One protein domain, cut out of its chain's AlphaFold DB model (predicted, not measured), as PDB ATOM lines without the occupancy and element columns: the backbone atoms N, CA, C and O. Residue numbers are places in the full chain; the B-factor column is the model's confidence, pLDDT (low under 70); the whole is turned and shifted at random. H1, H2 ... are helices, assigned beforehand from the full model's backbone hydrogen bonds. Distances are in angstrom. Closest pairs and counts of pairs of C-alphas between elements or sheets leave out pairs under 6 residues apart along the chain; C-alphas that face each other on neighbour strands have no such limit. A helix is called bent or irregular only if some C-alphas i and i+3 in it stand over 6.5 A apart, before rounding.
ATOM      1  N   LEU A 751      35.018 -17.358  19.010       87.88
ATOM      2  CA  LEU A 751      36.013 -18.030  18.162       87.88
ATOM      3  C   LEU A 751      36.545 -19.327  18.776       87.88
ATOM      4  O   LEU A 751      36.848 -20.262  18.041       87.88
ATOM      5  N   GLN A 752      36.603 -19.419  20.109       88.50
ATOM      6  CA  GLN A 752      37.058 -20.632  20.801       88.50
ATOM      7  C   GLN A 752      36.207 -21.867  20.462       88.50
ATOM      8  O   GLN A 752      36.688 -22.991  20.549       88.50
ATOM      9  N   TYR A 753      34.949 -21.663  20.058       92.44
ATOM     10  CA  TYR A 753      34.018 -22.738  19.723       92.44
ATOM     11  C   TYR A 753      34.073 -23.139  18.244       92.44
ATOM     12  O   TYR A 753      33.489 -24.156  17.874       92.44
ATOM     13  N   LEU A 754      34.760 -22.373  17.387       90.94
ATOM     14  CA  LEU A 754      34.818 -22.637  15.947       90.94
ATOM     15  C   LEU A 754      35.366 -24.044  15.620       90.94
ATOM     16  O   LEU A 754      34.715 -24.746  14.844       90.94
ATOM     17  N   PRO A 755      36.472 -24.532  16.223       92.06
ATOM     18  CA  PRO A 755      36.972 -25.883  15.946       92.06
ATOM     19  C   PRO A 755      35.957 -26.981  16.291       92.06
ATOM     20  O   PRO A 755      35.778 -27.927  15.520       92.06
ATOM     21  N   ASP A 756      35.251 -26.832  17.414       91.69
ATOM     22  CA  ASP A 756      34.211 -27.766  17.849       91.69
ATOM     23  C   ASP A 756      33.003 -27.754  16.909       91.69
ATOM     24  O   ASP A 756      32.445 -28.808  16.610       91.69
ATOM     25  N   ILE A 757      32.616 -26.583  16.403       91.25
ATOM     26  CA  ILE A 757      31.525 -26.443  15.431       91.25
ATOM     27  C   ILE A 757      31.887 -27.140  14.115       91.25
ATOM     28  O   ILE A 757      31.085 -27.907  13.580       91.25
ATOM     29  N   ILE A 758      33.109 -26.951  13.613       90.38
ATOM     30  CA  ILE A 758      33.572 -27.642  12.402       90.38
ATOM     31  C   ILE A 758      33.653 -29.157  12.639       90.38
ATOM     32  O   ILE A 758      33.264 -29.944  11.776       90.38
ATOM     33  N   LYS A 759      34.094 -29.592  13.826       88.94
ATOM     34  CA  LYS A 759      34.118 -31.011  14.212       88.94
ATOM     35  C   LYS A 759      32.712 -31.610  14.304       88.94
ATOM     36  O   LYS A 759      32.503 -32.724  13.826       88.94
ATOM     37  N   LEU A 760      31.747 -30.873  14.859       88.81
ATOM     38  CA  LEU A 760      30.330 -31.247  14.893       88.81
ATOM     39  C   LEU A 760      29.800 -31.490  13.479       88.81
ATOM     40  O   LEU A 760      29.185 -32.518  13.209       88.81
ATOM     41  N   GLN A 761      30.079 -30.550  12.577       88.81
ATOM     42  CA  GLN A 761      29.639 -30.612  11.190       88.81
ATOM     43  C   GLN A 761      30.271 -31.793  10.457       88.81
ATOM     44  O   GLN A 761      29.552 -32.545   9.806       88.81
ATOM     45  N   ARG A 762      31.581 -32.025  10.619       84.81
ATOM     46  CA  ARG A 762      32.268 -33.197  10.049       84.81
ATOM     47  C   ARG A 762      31.658 -34.513  10.525       84.81
ATOM     48  O   ARG A 762      31.331 -35.346   9.690       84.81
ATOM     49  N   LEU A 763      31.412 -34.662  11.829       83.31
ATOM     50  CA  LEU A 763      30.774 -35.864  12.381       83.31
ATOM     51  C   LEU A 763      29.368 -36.083  11.815       83.31
ATOM     52  O   LEU A 763      28.982 -37.217  11.538       83.31
ATOM     53  N   LEU A 764      28.593 -35.010  11.639       80.75
ATOM     54  CA  LEU A 764      27.276 -35.093  11.013       80.75
ATOM     55  C   LEU A 764      27.381 -35.486   9.531       80.75
ATOM     56  O   LEU A 764      26.642 -36.364   9.088       80.75
ATOM     57  N   PHE A 765      28.323 -34.911   8.781       78.31
ATOM     58  CA  PHE A 765      28.561 -35.254   7.375       78.31
ATOM     59  C   PHE A 765      29.023 -36.705   7.186       78.31
ATOM     60  O   PHE A 765      28.526 -37.390   6.291       78.31
ATOM     61  N   GLU A 766      29.940 -37.184   8.028       77.31
ATOM     62  CA  GLU A 766      30.450 -38.557   7.995       77.31
ATOM     63  C   GLU A 766      29.352 -39.561   8.333       77.31
ATOM     64  O   GLU A 766      29.155 -40.528   7.604       77.31
ATOM     65  N   LYS A 767      28.586 -39.306   9.396       73.12
ATOM     66  CA  LYS A 767      27.580 -40.242   9.903       73.12
ATOM     67  C   LYS A 767      26.359 -40.387   9.000       73.12
ATOM     68  O   LYS A 767      25.703 -41.425   9.020       73.12
ATOM     69  N   PHE A 768      26.039 -39.355   8.226       70.38
ATOM     70  CA  PHE A 768      24.908 -39.379   7.307       70.38
ATOM     71  C   PHE A 768      25.304 -39.619   5.846       70.38
ATOM     72  O   PHE A 768      24.433 -39.565   4.984       70.38
ATOM     73  N   HIS A 769      26.583 -39.906   5.552       58.22
ATOM     74  CA  HIS A 769      27.095 -40.357   4.244       58.22
ATOM     75  C   HIS A 769      26.520 -39.620   3.013       58.22
ATOM     76  O   HIS A 769      26.319 -40.228   1.963       58.22
ATOM     77  N   ARG A 770      26.232 -38.313   3.125       55.56
ATOM     78  CA  ARG A 770      25.566 -37.500   2.078       55.56
ATOM     79  C   ARG A 770      24.174 -38.006   1.633       55.56
ATOM     80  O   ARG A 770      23.728 -37.659   0.547       55.56
ATOM     81  N   ARG A 771      23.490 -38.810   2.456       57.00
ATOM     82  CA  ARG A 771      22.167 -39.415   2.193       57.00
ATOM     83  C   ARG A 771      21.049 -38.903   3.109       57.00
ATOM     84  O   ARG A 771      20.004 -39.535   3.176       57.00
ATOM     85  N   LEU A 772      21.262 -37.809   3.840       64.38
ATOM     86  CA  LEU A 772      20.172 -37.186   4.591       64.38
ATOM     87  C   LEU A 772      19.376 -36.288   3.644       64.38
ATOM     88  O   LEU A 772      19.919 -35.285   3.172       64.38
ATOM     89  N   ASP A 773      18.121 -36.639   3.360       64.44
ATOM     90  CA  ASP A 773      17.224 -35.707   2.675       64.44
ATOM     91  C   ASP A 773      16.959 -34.496   3.585       64.44
ATOM     92  O   ASP A 773      16.938 -34.596   4.814       64.44
ATOM     93  N   ARG A 774      16.764 -33.324   2.982       62.62
ATOM     94  CA  ARG A 774      16.498 -32.074   3.696       62.62
ATOM     95  C   ARG A 774      15.263 -32.187   4.591       62.62
ATOM     96  O   ARG A 774      15.294 -31.699   5.717       62.62
ATOM     97  N   ASN A 775      14.217 -32.862   4.115       62.84
ATOM     98  CA  ASN A 775      12.987 -33.066   4.880       62.84
ATOM     99  C   ASN A 775      13.232 -33.991   6.085       62.84
ATOM    100  O   ASN A 775      12.825 -33.681   7.202       62.84
ATOM    101  N   GLU A 776      14.009 -35.063   5.901       67.06
ATOM    102  CA  GLU A 776      14.420 -35.947   7.000       67.06
ATOM    103  C   GLU A 776      15.291 -35.213   8.038       67.06
ATOM    104  O   GLU A 776      15.164 -35.448   9.240       67.06
ATOM    105  N   ALA A 777      16.149 -34.286   7.599       66.75
ATOM    106  CA  ALA A 777      16.991 -33.455   8.462       66.75
ATOM    107  C   ALA A 777      16.193 -32.471   9.334       66.75
ATOM    108  O   ALA A 777      16.602 -32.161  10.459       66.75
ATOM    109  N   GLU A 778      15.091 -31.953   8.791       70.44
ATOM    110  CA  GLU A 778      14.192 -30.999   9.444       70.44
ATOM    111  C   GLU A 778      13.219 -31.703  10.417       70.44
ATOM    112  O   GLU A 778      12.863 -31.128  11.446       70.44
ATOM    113  N   GLU A 779      12.874 -32.975  10.184       72.19
ATOM    114  CA  GLU A 779      12.036 -33.784  11.089       72.19
ATOM    115  C   GLU A 779      12.825 -34.545  12.177       72.19
ATOM    116  O   GLU A 779      12.280 -34.938  13.227       72.19
ATOM    117  N   PHE A 780      14.124 -34.773  11.959       80.81
ATOM    118  CA  PHE A 780      14.977 -35.518  12.881       80.81
ATOM    119  C   PHE A 780      15.620 -34.598  13.929       80.81
ATOM    120  O   PHE A 780      16.588 -33.881  13.678       80.81
ATOM    121  N   THR A 781      15.070 -34.627  15.146       85.25
ATOM    122  CA  THR A 781      15.496 -33.758  16.252       85.25
ATOM    123  C   THR A 781      16.749 -34.253  16.973       85.25
ATOM    124  O   THR A 781      17.032 -35.455  17.038       85.25
ATOM    125  N   LEU A 782      17.460 -33.322  17.616       82.12
ATOM    126  CA  LEU A 782      18.626 -33.588  18.461       82.12
ATOM    127  C   LEU A 782      18.361 -34.698  19.494       82.12
ATOM    128  O   LEU A 782      19.175 -35.607  19.668       82.12
ATOM    129  N   GLY A 783      17.199 -34.673  20.150       80.62
ATOM    130  CA  GLY A 783      16.803 -35.687  21.125       80.62
ATOM    131  C   GLY A 783      16.636 -37.084  20.519       80.62
ATOM    132  O   GLY A 783      17.044 -38.069  21.140       80.62
ATOM    133  N   LYS A 784      16.084 -37.191  19.302       81.81
ATOM    134  CA  LYS A 784      15.953 -38.471  18.583       81.81
ATOM    135  C   LYS A 784      17.322 -38.997  18.129       81.81
ATOM    136  O   LYS A 784      17.599 -40.187  18.272       81.81
ATOM    137  N   PHE A 785      18.213 -38.117  17.676       79.75
ATOM    138  CA  PHE A 785      19.580 -38.477  17.284       79.75
ATOM    139  C   PHE A 785      20.422 -39.007  18.443       79.75
ATOM    140  O   PHE A 785      21.062 -40.053  18.321       79.75
ATOM    141  N   LEU A 786      20.383 -38.323  19.591       80.12
ATOM    142  CA  LEU A 786      21.119 -38.732  20.790       80.12
ATOM    143  C   LEU A 786      20.642 -40.088  21.336       80.12
ATOM    144  O   LEU A 786      21.432 -40.800  21.950       80.12
ATOM    145  N   LYS A 787      19.373 -40.461  21.106       81.06
ATOM    146  CA  LYS A 787      18.841 -41.793  21.444       81.06
ATOM    147  C   LYS A 787      19.347 -42.884  20.496       81.06
ATOM    148  O   LYS A 787      19.650 -43.980  20.951       81.06
ATOM    149  N   ARG A 788      19.471 -42.589  19.198       76.69
ATOM    150  CA  ARG A 788      19.869 -43.562  18.162       76.69
ATOM    151  C   ARG A 788      21.376 -43.848  18.135       76.69
ATOM    152  O   ARG A 788      21.819 -44.748  17.430       76.69
ATOM    153  N   SER A 789      22.192 -43.078  18.853       70.50
ATOM    154  CA  SER A 789      23.653 -43.247  18.844       70.50
ATOM    155  C   SER A 789      24.283 -43.003  20.212       70.50
ATOM    156  O   SER A 789      24.917 -41.969  20.430       70.50
ATOM    157  N   PRO A 790      24.125 -43.966  21.134       72.50
ATOM    158  CA  PRO A 790      24.585 -43.839  22.514       72.50
ATOM    159  C   PRO A 790      26.113 -43.733  22.643       72.50
ATOM    160  O   PRO A 790      26.590 -43.038  23.531       72.50
ATOM    161  N   GLN A 791      26.877 -44.345  21.730       74.69
ATOM    162  CA  GLN A 791      28.346 -44.413  21.784       74.69
ATOM    163  C   GLN A 791      29.037 -43.043  21.648       74.69
ATOM    164  O   GLN A 791      30.033 -42.790  22.312       74.69
ATOM    165  N   ILE A 792      28.485 -42.135  20.833       76.50
ATOM    166  CA  ILE A 792      29.037 -40.783  20.615       76.50
ATOM    167  C   ILE A 792      28.276 -39.701  21.394       76.50
ATOM    168  O   ILE A 792      28.489 -38.511  21.178       76.50
ATOM    169  N   ARG A 793      27.344 -40.093  22.271       78.62
ATOM    170  CA  ARG A 793      26.339 -39.199  22.863       78.62
ATOM    171  C   ARG A 793      26.952 -38.058  23.669       78.62
ATOM    172  O   ARG A 793      26.532 -36.916  23.504       78.62
ATOM    173  N   GLU A 794      27.925 -38.353  24.526       78.94
ATOM    174  CA  GLU A 794      28.548 -37.342  25.392       78.94
ATOM    175  C   GLU A 794      29.479 -36.413  24.608       78.94
ATOM    176  O   GLU A 794      29.396 -35.194  24.747       78.94
ATOM    177  N   GLN A 795      30.267 -36.967  23.682       82.50
ATOM    178  CA  GLN A 795      31.086 -36.172  22.767       82.50
ATOM    179  C   GLN A 795      30.218 -35.243  21.904       82.50
ATOM    180  O   GLN A 795      30.513 -34.061  21.763       82.50
ATOM    181  N   PHE A 796      29.113 -35.750  21.358       84.44
ATOM    182  CA  PHE A 796      28.214 -34.973  20.511       84.44
ATOM    183  C   PHE A 796      27.473 -33.883  21.294       84.44
ATOM    184  O   PHE A 796      27.345 -32.763  20.807       84.44
ATOM    185  N   LYS A 797      27.031 -34.163  22.529       84.44
ATOM    186  CA  LYS A 797      26.451 -33.141  23.417       84.44
ATOM    187  C   LYS A 797      27.429 -32.005  23.696       84.44
ATOM    188  O   LYS A 797      27.008 -30.852  23.675       84.44
ATOM    189  N   ALA A 798      28.705 -32.315  23.940       85.75
ATOM    190  CA  ALA A 798      29.730 -31.299  24.163       85.75
ATOM    191  C   ALA A 798      29.881 -30.383  22.935       85.75
ATOM    192  O   ALA A 798      29.814 -29.164  23.068       85.75
ATOM    193  N   LEU A 799      29.953 -30.964  21.735       90.12
ATOM    194  CA  LEU A 799      30.071 -30.212  20.481       90.12
ATOM    195  C   LEU A 799      28.822 -29.367  20.164       90.12
ATOM    196  O   LEU A 799      28.932 -28.212  19.751       90.12
ATOM    197  N   VAL A 800      27.621 -29.898  20.415       88.56
ATOM    198  CA  VAL A 800      26.366 -29.136  20.291       88.56
ATOM    199  C   VAL A 800      26.294 -28.009  21.322       88.56
ATOM    200  O   VAL A 800      25.769 -26.935  21.027       88.56
ATOM    201  N   ASN A 801      26.838 -28.213  22.521       87.56
ATOM    202  CA  ASN A 801      26.919 -27.158  23.521       87.56
ATOM    203  C   ASN A 801      27.864 -26.030  23.072       87.56
ATOM    204  O   ASN A 801      27.495 -24.866  23.206       87.56
ATOM    205  N   SER A 802      29.012 -26.345  22.462       88.75
ATOM    206  CA  SER A 802      29.900 -25.344  21.847       88.75
ATOM    207  C   SER A 802      29.180 -24.539  20.754       88.75
ATOM    208  O   SER A 802      29.221 -23.307  20.770       88.75
ATOM    209  N   PHE A 803      28.411 -25.203  19.877       90.81
ATOM    210  CA  PHE A 803      27.554 -24.522  18.894       90.81
ATOM    211  C   PHE A 803      26.525 -23.602  19.564       90.81
ATOM    212  O   PHE A 803      26.387 -22.439  19.193       90.81
ATOM    213  N   LYS A 804      25.822 -24.096  20.590       87.38
ATOM    214  CA  LYS A 804      24.822 -23.328  21.346       87.38
ATOM    215  C   LYS A 804      25.420 -22.080  21.996       87.38
ATOM    216  O   LYS A 804      24.785 -21.025  21.973       87.38
ATOM    217  N   MET A 805      26.611 -22.186  22.581       84.12
ATOM    218  CA  MET A 805      27.277 -21.057  23.233       84.12
ATOM    219  C   MET A 805      27.719 -20.005  22.217       84.12
ATOM    220  O   MET A 805      27.435 -18.824  22.416       84.12
ATOM    221  N   ALA A 806      28.319 -20.418  21.098       84.56
ATOM    222  CA  ALA A 806      28.672 -19.506  20.012       84.56
ATOM    223  C   ALA A 806      27.435 -18.817  19.414       84.56
ATOM    224  O   ALA A 806      27.409 -17.594  19.280       84.56
ATOM    225  N   TRP A 807      26.373 -19.583  19.146       84.12
ATOM    226  CA  TRP A 807      25.101 -19.067  18.644       84.12
ATOM    227  C   TRP A 807      24.502 -18.018  19.580       84.12
ATOM    228  O   TRP A 807      24.115 -16.938  19.144       84.12
ATOM    229  N   LYS A 808      24.489 -18.281  20.891       81.12
ATOM    230  CA  LYS A 808      23.972 -17.341  21.895       81.12
ATOM    231  C   LYS A 808      24.712 -15.999  21.890       81.12
ATOM    232  O   LYS A 808      24.076 -14.965  22.093       81.12
ATOM    233  N   ILE A 809      26.031 -16.023  21.692       76.44
ATOM    234  CA  ILE A 809      26.877 -14.821  21.664       76.44
ATOM    235  C   ILE A 809      26.635 -14.014  20.383       76.44
ATOM    236  O   ILE A 809      26.563 -12.790  20.437       76.44
ATOM    237  N   VAL A 810      26.503 -14.698  19.245       78.44
ATOM    238  CA  VAL A 810      26.617 -14.081  17.917       78.44
ATOM    239  C   VAL A 810      25.260 -13.799  17.252       78.44
ATOM    240  O   VAL A 810      25.167 -12.871  16.454       78.44
ATOM    241  N   ARG A 811      24.180 -14.512  17.607       72.62
ATOM    242  CA  ARG A 811      22.864 -14.442  16.926       72.62
ATOM    243  C   ARG A 811      22.267 -13.039  16.771       72.62
ATOM    244  O   ARG A 811      21.604 -12.773  15.777       72.62
ATOM    245  N   SER A 812      22.510 -12.131  17.717       67.06
ATOM    246  CA  SER A 812      22.035 -10.737  17.649       67.06
ATOM    247  C   SER A 812      22.821  -9.867  16.665       67.06
ATOM    248  O   SER A 812      22.365  -8.793  16.303       67.06
ATOM    249  N   SER A 813      24.010 -10.308  16.257       66.31
ATOM    250  CA  SER A 813      24.854  -9.632  15.267       66.31
ATOM    251  C   SER A 813      24.726 -10.248  13.874       66.31
ATOM    252  O   SER A 813      25.100  -9.605  12.902       66.31
ATOM    253  N   LEU A 814      24.135 -11.443  13.753       66.31
ATOM    254  CA  LEU A 814      23.823 -12.085  12.465       66.31
ATOM    255  C   LEU A 814      22.596 -11.480  11.760       66.31
ATOM    256  O   LEU A 814      22.315 -11.828  10.616       66.31
ATOM    257  N   THR A 815      21.869 -10.584  12.436       55.91
ATOM    258  CA  THR A 815      20.782  -9.790  11.844       55.91
ATOM    259  C   THR A 815      21.286  -8.535  11.131       55.91
ATOM    260  O   THR A 815      20.483  -7.842  10.517       55.91
ATOM    261  N   GLN A 816      22.581  -8.204  11.245       47.22
ATOM    262  CA  GLN A 816      23.190  -7.072  10.543       47.22
ATOM    263  C   GLN A 816      23.533  -7.501   9.111       47.22
ATOM    264  O   GLN A 816      24.121  -8.567   8.913       47.22
ATOM    265  N   ASP A 817      23.116  -6.708   8.121       46.62
ATOM    266  CA  ASP A 817      23.163  -7.067   6.700       46.62
ATOM    267  C   ASP A 817      24.588  -7.386   6.215       46.62
ATOM    268  O   ASP A 817      25.412  -6.509   5.959       46.62
ATOM    269  N   GLY A 818      24.851  -8.685   6.064       46.56
ATOM    270  CA  GLY A 818      26.018  -9.271   5.414       46.56
ATOM    271  C   GLY A 818      25.585 -10.410   4.481       46.56
ATOM    272  O   GLY A 818      24.419 -10.801   4.495       46.56
ATOM    273  N   PRO A 819      26.497 -10.995   3.682       43.66
ATOM    274  CA  PRO A 819      26.166 -11.989   2.647       43.66
ATOM    275  C   PRO A 819      25.499 -13.279   3.165       43.66
ATOM    276  O   PRO A 819      25.027 -14.088   2.370       43.66
ATOM    277  N   TYR A 820      25.438 -13.464   4.486       55.19
ATOM    278  CA  TYR A 820      24.819 -14.604   5.161       55.19
ATOM    279  C   TYR A 820      23.857 -14.164   6.278       55.19
ATOM    280  O   TYR A 820      23.746 -14.853   7.293       55.19
ATOM    281  N   SER A 821      23.201 -13.004   6.133       57.31
ATOM    282  CA  SER A 821      22.199 -12.542   7.100       57.31
ATOM    283  C   SER A 821      21.021 -13.518   7.186       57.31
ATOM    284  O   SER A 821      20.571 -14.102   6.198       57.31
ATOM    285  N   ILE A 822      20.541 -13.731   8.407       65.44
ATOM    286  CA  ILE A 822      19.467 -14.678   8.726       65.44
ATOM    287  C   ILE A 822      18.285 -13.935   9.345       65.44
ATOM    288  O   ILE A 822      18.442 -12.869   9.941       65.44
ATOM    289  N   SER A 823      17.078 -14.482   9.187       59.50
ATOM    290  CA  SER A 823      15.871 -13.807   9.659       59.50
ATOM    291  C   SER A 823      15.841 -13.660  11.182       59.50
ATOM    292  O   SER A 823      16.340 -14.505  11.929       59.50
ATOM    293  N   GLN A 824      15.177 -12.604  11.656       57.06
ATOM    294  CA  GLN A 824      15.011 -12.344  13.087       57.06
ATOM    295  C   GLN A 824      14.296 -13.501  13.810       57.06
ATOM    296  O   GLN A 824      14.625 -13.806  14.952       57.06
ATOM    297  N   GLU A 825      13.379 -14.196  13.129       58.38
ATOM    298  CA  GLU A 825      12.716 -15.404  13.637       58.38
ATOM    299  C   GLU A 825      13.710 -16.551  13.880       58.38
ATOM    300  O   GLU A 825      13.649 -17.199  14.923       58.38
ATOM    301  N   MET A 826      14.673 -16.759  12.973       64.19
ATOM    302  CA  MET A 826      15.710 -17.790  13.114       64.19
ATOM    303  C   MET A 826      16.716 -17.437  14.220       64.19
ATOM    304  O   MET A 826      17.131 -18.313  14.979       64.19
ATOM    305  N   CYS A 827      17.045 -16.152  14.394       63.62
ATOM    306  CA  CYS A 827      17.882 -15.679  15.505       63.62
ATOM    307  C   CYS A 827      17.227 -15.856  16.883       63.62
ATOM    308  O   CYS A 827      17.930 -15.927  17.893       63.62
ATOM    309  N   CYS A 828      15.897 -15.944  16.940       59.47
ATOM    310  CA  CYS A 828      15.148 -16.196  18.171       59.47
ATOM    311  C   CYS A 828      15.093 -17.683  18.557       59.47
ATOM    312  O   CYS A 828      14.648 -17.999  19.662       59.47
ATOM    313  N   ILE A 829      15.552 -18.601  17.695       67.62
ATOM    314  CA  ILE A 829      15.538 -20.039  17.983       67.62
ATOM    315  C   ILE A 829      16.590 -20.363  19.049       67.62
ATOM    316  O   ILE A 829      17.798 -20.183  18.855       67.62
ATOM    317  N   ASP A 830      16.119 -20.889  20.180       72.25
ATOM    318  CA  ASP A 830      16.972 -21.472  21.209       72.25
ATOM    319  C   ASP A 830      17.303 -22.935  20.889       72.25
ATOM    320  O   ASP A 830      16.442 -23.746  20.540       72.25
ATOM    321  N   VAL A 831      18.577 -23.296  21.067       78.75
ATOM    322  CA  VAL A 831      19.047 -24.669  20.863       78.75
ATOM    323  C   VAL A 831      18.623 -25.546  22.047       78.75
ATOM    324  O   VAL A 831      19.096 -25.381  23.182       78.75
ATOM    325  N   THR A 832      17.730 -26.496  21.771       82.94
ATOM    326  CA  THR A 832      17.105 -27.426  22.721       82.94
ATOM    327  C   THR A 832      17.087 -28.852  22.151       82.94
ATOM    328  O   THR A 832      17.487 -29.097  21.016       82.94
ATOM    329  N   ASN A 833      16.603 -29.832  22.923       78.31
ATOM    330  CA  ASN A 833      16.499 -31.218  22.447       78.31
ATOM    331  C   ASN A 833      15.469 -31.409  21.317       78.31
ATOM    332  O   ASN A 833      15.498 -32.443  20.647       78.31
ATOM    333  N   SER A 834      14.568 -30.448  21.104       80.19
ATOM    334  CA  SER A 834      13.624 -30.447  19.983       80.19
ATOM    335  C   SER A 834      14.180 -29.770  18.731       80.19
ATOM    336  O   SER A 834      13.533 -29.837  17.693       80.19
ATOM    337  N   THR A 835      15.368 -29.157  18.793       84.88
ATOM    338  CA  THR A 835      16.003 -28.526  17.631       84.88
ATOM    339  C   THR A 835      16.320 -29.576  16.556       84.88
ATOM    340  O   THR A 835      16.946 -30.596  16.879       84.88
ATOM    341  N   PRO A 836      15.900 -29.363  15.296       85.44
ATOM    342  CA  PRO A 836      16.251 -30.230  14.175       85.44
ATOM    343  C   PRO A 836      17.753 -30.272  13.902       85.44
ATOM    344  O   PRO A 836      18.470 -29.290  14.106       85.44
ATOM    345  N   ILE A 837      18.245 -31.411  13.409       84.38
ATOM    346  CA  ILE A 837      19.666 -31.564  13.071       84.38
ATOM    347  C   ILE A 837      20.072 -30.652  11.911       84.38
ATOM    348  O   ILE A 837      21.225 -30.220  11.856       84.38
ATOM    349  N   SER A 838      19.126 -30.312  11.029       84.00
ATOM    350  CA  SER A 838      19.340 -29.383   9.918       84.00
ATOM    351  C   SER A 838      19.929 -28.038  10.359       84.00
ATOM    352  O   SER A 838      20.713 -27.472   9.608       84.00
ATOM    353  N   MET A 839      19.658 -27.560  11.583       85.88
ATOM    354  CA  MET A 839      20.225 -26.308  12.109       85.88
ATOM    355  C   MET A 839      21.751 -26.345  12.282       85.88
ATOM    356  O   MET A 839      22.401 -25.303  12.211       85.88
ATOM    357  N   PHE A 840      22.331 -27.526  12.510       86.81
ATOM    358  CA  PHE A 840      23.772 -27.698  12.734       86.81
ATOM    359  C   PHE A 840      24.552 -27.976  11.444       86.81
ATOM    360  O   PHE A 840      25.782 -27.970  11.471       86.81
ATOM    361  N   LEU A 841      23.860 -28.220  10.328       83.31
ATOM    362  CA  LEU A 841      24.454 -28.508   9.026       83.31
ATOM    363  C   LEU A 841      24.442 -27.245   8.149       83.31
ATOM    364  O   LEU A 841      23.373 -26.671   7.953       83.31
ATOM    365  N   PRO A 842      25.586 -26.804   7.595       80.56
ATOM    366  CA  PRO A 842      25.622 -25.629   6.729       80.56
ATOM    367  C   PRO A 842      24.785 -25.845   5.463       80.56
ATOM    368  O   PRO A 842      25.057 -26.761   4.687       80.56
ATOM    369  N   ALA A 843      23.791 -24.986   5.237       74.44
ATOM    370  CA  ALA A 843      22.981 -24.981   4.021       74.44
ATOM    371  C   ALA A 843      22.560 -23.554   3.639       74.44
ATOM    372  O   ALA A 843      22.320 -22.715   4.502       74.44
ATOM    373  N   ASN A 844      22.398 -23.292   2.338       65.12
ATOM    374  CA  ASN A 844      22.061 -21.957   1.817       65.12
ATOM    375  C   ASN A 844      20.594 -21.543   2.056       65.12
ATOM    376  O   ASN A 844      20.184 -20.458   1.657       65.12
ATOM    377  N   SER A 845      19.761 -22.406   2.647       64.69
ATOM    378  CA  SER A 845      18.352 -22.110   2.939       64.69
ATOM    379  C   SER A 845      17.815 -22.996   4.068       64.69
ATOM    380  O   SER A 845      18.403 -24.029   4.388       64.69
ATOM    381  N   GLY A 846      16.678 -22.611   4.660       71.75
ATOM    382  CA  GLY A 846      16.090 -23.319   5.806       71.75
ATOM    383  C   GLY A 846      16.899 -23.126   7.093       71.75
ATOM    384  O   GLY A 846      17.679 -22.182   7.205       71.75
ATOM    385  N   GLN A 847      16.742 -24.029   8.064       73.94
ATOM    386  CA  GLN A 847      17.425 -23.913   9.363       73.94
ATOM    387  C   GLN A 847      18.952 -24.064   9.266       73.94
ATOM    388  O   GLN A 847      19.667 -23.501  10.093       73.94
ATOM    389  N   GLY A 848      19.472 -24.727   8.226       74.06
ATOM    390  CA  GLY A 848      20.917 -24.852   7.988       74.06
ATOM    391  C   GLY A 848      21.626 -23.545   7.616       74.06
ATOM    392  O   GLY A 848      22.855 -23.460   7.693       74.06
ATOM    393  N   SER A 849      20.864 -22.488   7.306       77.31
ATOM    394  CA  SER A 849      21.400 -21.125   7.193       77.31
ATOM    395  C   SER A 849      22.012 -20.633   8.510       77.31
ATOM    396  O   SER A 849      22.968 -19.864   8.481       77.31
ATOM    397  N   CYS A 850      21.549 -21.141   9.660       82.38
ATOM    398  CA  CYS A 850      22.089 -20.805  10.978       82.38
ATOM    399  C   CYS A 850      23.550 -21.249  11.125       82.38
ATOM    400  O   CYS A 850      24.410 -20.453  11.501       82.38
ATOM    401  N   ALA A 851      23.852 -22.508  10.792       84.38
ATOM    402  CA  ALA A 851      25.213 -23.034  10.830       84.38
ATOM    403  C   ALA A 851      26.134 -22.343   9.815       84.38
ATOM    404  O   ALA A 851      27.286 -22.054  10.135       84.38
ATOM    405  N   LEU A 852      25.627 -22.049   8.613       83.31
ATOM    406  CA  LEU A 852      26.394 -21.353   7.579       83.31
ATOM    407  C   LEU A 852      26.736 -19.913   7.995       83.31
ATOM    408  O   LEU A 852      27.897 -19.512   7.922       83.31
ATOM    409  N   ALA A 853      25.750 -19.161   8.488       82.12
ATOM    410  CA  ALA A 853      25.931 -17.793   8.963       82.12
ATOM    411  C   ALA A 853      26.883 -17.723  10.162       82.12
ATOM    412  O   ALA A 853      27.783 -16.884  10.188       82.12
ATOM    413  N   LEU A 854      26.734 -18.640  11.126       86.06
ATOM    414  CA  LEU A 854      27.613 -18.717  12.290       86.06
ATOM    415  C   LEU A 854      29.063 -19.005  11.881       86.06
ATOM    416  O   LEU A 854      29.968 -18.311  12.338       86.06
ATOM    417  N   ASN A 855      29.288 -19.986  11.000       86.38
ATOM    418  CA  ASN A 855      30.626 -20.313  10.508       86.38
ATOM    419  C   ASN A 855      31.278 -19.115   9.815       86.38
ATOM    420  O   ASN A 855      32.404 -18.752  10.149       86.38
ATOM    421  N   ASN A 856      30.563 -18.489   8.877       83.06
ATOM    422  CA  ASN A 856      31.096 -17.364   8.118       83.06
ATOM    423  C   ASN A 856      31.390 -16.173   9.022       83.06
ATOM    424  O   ASN A 856      32.471 -15.605   8.931       83.06
ATOM    425  N   PHE A 857      30.496 -15.848   9.957       84.81
ATOM    426  CA  PHE A 857      30.739 -14.769  10.907       84.81
ATOM    427  C   PHE A 857      31.994 -15.014  11.747       84.81
ATOM    428  O   PHE A 857      32.810 -14.112  11.894       84.81
ATOM    429  N   LEU A 858      32.175 -16.223  12.287       85.31
ATOM    430  CA  LEU A 858      33.345 -16.540  13.110       85.31
ATOM    431  C   LEU A 858      34.642 -16.523  12.290       85.31
ATOM    432  O   LEU A 858      35.641 -15.972  12.744       85.31
ATOM    433  N   VAL A 859      34.633 -17.068  11.072       85.56
ATOM    434  CA  VAL A 859      35.806 -17.048  10.183       85.56
ATOM    435  C   VAL A 859      36.155 -15.617   9.771       85.56
ATOM    436  O   VAL A 859      37.311 -15.214   9.889       85.56
ATOM    437  N   THR A 860      35.170 -14.819   9.355       84.31
ATOM    438  CA  THR A 860      35.371 -13.406   9.011       84.31
ATOM    439  C   THR A 860      35.854 -12.610  10.217       84.31
ATOM    440  O   THR A 860      36.827 -11.876  10.104       84.31
ATOM    441  N   LEU A 861      35.257 -12.802  11.395       83.81
ATOM    442  CA  LEU A 861      35.676 -12.129  12.622       83.81
ATOM    443  C   LEU A 861      37.144 -12.420  12.960       83.81
ATOM    444  O   LEU A 861      37.873 -11.502  13.338       83.81
ATOM    445  N   HIS A 862      37.570 -13.679  12.824       88.19
ATOM    446  CA  HIS A 862      38.961 -14.072  13.019       88.19
ATOM    447  C   HIS A 862      39.879 -13.386  12.002       88.19
ATOM    448  O   HIS A 862      40.824 -12.702  12.392       88.19
ATOM    449  N   ASN A 863      39.567 -13.522  10.712       86.00
ATOM    450  CA  ASN A 863      40.389 -12.997   9.623       86.00
ATOM    451  C   ASN A 863      40.499 -11.471   9.666       86.00
ATOM    452  O   ASN A 863      41.595 -10.937   9.528       86.00
ATOM    453  N   ASP A 864      39.397 -10.769   9.930       83.56
ATOM    454  CA  ASP A 864      39.373  -9.313  10.054       83.56
ATOM    455  C   ASP A 864      40.201  -8.841  11.245       83.56
ATOM    456  O   ASP A 864      40.933  -7.856  11.150       83.56
ATOM    457  N   PHE A 865      40.077  -9.521  12.390       84.56
ATOM    458  CA  PHE A 865      40.828  -9.160  13.585       84.56
ATOM    459  C   PHE A 865      42.331  -9.374  13.377       84.56
ATOM    460  O   PHE A 865      43.117  -8.462  13.633       84.56
ATOM    461  N   ILE A 866      42.732 -10.531  12.842       85.25
ATOM    462  CA  ILE A 866      44.136 -10.833  12.541       85.25
ATOM    463  C   ILE A 866      44.679  -9.911  11.446       85.25
ATOM    464  O   ILE A 866      45.773  -9.373  11.601       85.25
ATOM    465  N   GLY A 867      43.923  -9.667  10.374       82.38
ATOM    466  CA  GLY A 867      44.308  -8.757   9.295       82.38
ATOM    467  C   GLY A 867      44.532  -7.332   9.796       82.38
ATOM    468  O   GLY A 867      45.540  -6.707   9.462       82.38
ATOM    469  N   ARG A 868      43.654  -6.843  10.683       80.00
ATOM    470  CA  ARG A 868      43.828  -5.551  11.359       80.00
ATOM    471  C   ARG A 868      45.083  -5.550  12.234       80.00
ATOM    472  O   ARG A 868      45.875  -4.626  12.125       80.00
ATOM    473  N   CYS A 869      45.312  -6.592  13.036       81.38
ATOM    474  CA  CYS A 869      46.521  -6.704  13.861       81.38
ATOM    475  C   CYS A 869      47.802  -6.690  13.013       81.38
ATOM    476  O   CYS A 869      48.729  -5.954  13.336       81.38
ATOM    477  N   LYS A 870      47.840  -7.439  11.903       78.75
ATOM    478  CA  LYS A 870      48.979  -7.461  10.968       78.75
ATOM    479  C   LYS A 870      49.231  -6.092  10.336       78.75
ATOM    480  O   LYS A 870      50.371  -5.635  10.312       78.75
ATOM    481  N   SER A 871      48.169  -5.411   9.896       79.75
ATOM    482  CA  SER A 871      48.263  -4.052   9.350       79.75
ATOM    483  C   SER A 871      48.842  -3.057  10.358       79.75
ATOM    484  O   SER A 871      49.592  -2.172   9.957       79.75
ATOM    485  N   LEU A 872      48.502  -3.190  11.645       73.94
ATOM    486  CA  LEU A 872      49.004  -2.310  12.707       73.94
ATOM    487  C   LEU A 872      50.455  -2.651  13.096       73.94
ATOM    488  O   LEU A 872      51.227  -1.762  13.438       73.94
ATOM    489  N   LEU A 873      50.853  -3.923  12.984       74.62
ATOM    490  CA  LEU A 873      52.225  -4.384  13.239       74.62
ATOM    491  C   LEU A 873      53.190  -4.170  12.061       74.62
ATOM    492  O   LEU A 873      54.387  -4.385  12.231       74.62
ATOM    493  N   LYS A 874      52.697  -3.739  10.889       69.06
ATOM    494  CA  LYS A 874      53.470  -3.630   9.632       69.06
ATOM    495  C   LYS A 874      54.193  -4.936   9.253       69.06
ATOM    496  O   LYS A 874      55.264  -4.903   8.654       69.06
TER     497      LYS A 874
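Overview. This is residues 751 to 874 of the 880 residues of the protein "Reverse transcriptase domain-containing protein" of Paramuricea clavata (UniProt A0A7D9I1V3). A long helix, H7, runs through one side of a compact helical body and out of it, so that residues 863 to 874, of which 863 to 873 belong to H7, stick out as a bare arm. In the body H1 and H4 pack obliquely on each other and both reach H7 with one end, while the short H6 sits by the first turns of H7, with H2 and H3 beyond it, far from the arm. The printed part has 124 residues, with seven named helices in the order H1 to H7 and no named strand; the class is all helix. The whole is compact, with a radius of gyration of the C-alphas of 15.3 A, yet elongated, spanning 52 by 30 by 24 A.

Along the chain. H7, residues 846 to 873, is the longest helix at 41.5 A; C-alpha 846 is at (16.090, -23.319, 5.806) and C-alpha 873 at (52.225, -4.384, 13.239). H4, residues 790 to 810, measures 30.2 A and has a kink of 31 degrees near residue 797. H1, residues 751 to 767, measures 25.2 A and begins at C-alpha 751, (36.013, -18.030, 18.162). H1 and H4 are irregular: C-alphas 752 and 755 are 7.2 A apart, and C-alphas 791 and 794 are 7.9 A apart. The short helices are H2, residues 774 to 779, H3, residues 782 to 788, H5, residues 824 to 827, and H6, residues 837 to 840.

Arrangement. H7 is the hub, touching H1, H4 and H6. Residues 847 to 851 of H7 touch H6, the closest C-alphas being those of Met 839 and Gly 848, 4.4 A apart. Residues 751 to 757 of H1 touch H7 at a steep tilt of 39 degrees, opposite ways, with the C-alphas of Leu 751 and Leu 858 closest at 5.9 A. H4 only just touches H7, with 3 pairs of C-alphas within 8 A; the closest are those of Trp 807 and Leu 854, 6.8 A apart. H1 and H4 touch at a steep tilt of 42 degrees, opposite ways, with the C-alphas of Tyr 753 and Ser 802 closest at 5.3 A. H2 touches H6, the C-alphas of Ala 777 and Ser 838 being closest at 4.9 A. H3 is close to H4 but not clearly touching, with the C-alphas of Leu 786 and Arg 793 closest at 5.6 A. H5 is close to H7 but not clearly touching, with the C-alphas of Met 826 and Cys 850 closest at 7.4 A. In H2 and H3 every O i to N i+4 pair is within hydrogen-bond range, against 11 of 13 in H1, 15 of 17 in H4 and 22 of 24 in H7; H5 and H6 are too short for such a pair.

Size, cuts and confidence. The two C-alphas farthest apart, those of Arg 788 and Lys 874, are 52.9 A apart. Without residues 863 to 874 the body spans 38 by 29 by 23 A. The printed part has no cut, and the link from H4 to H5, 13 residues, is long. The mean pLDDT of the printed part is 76.8, and it is under 70 at residues 769 to 777, 812 to 829, 844 to 845 and 874.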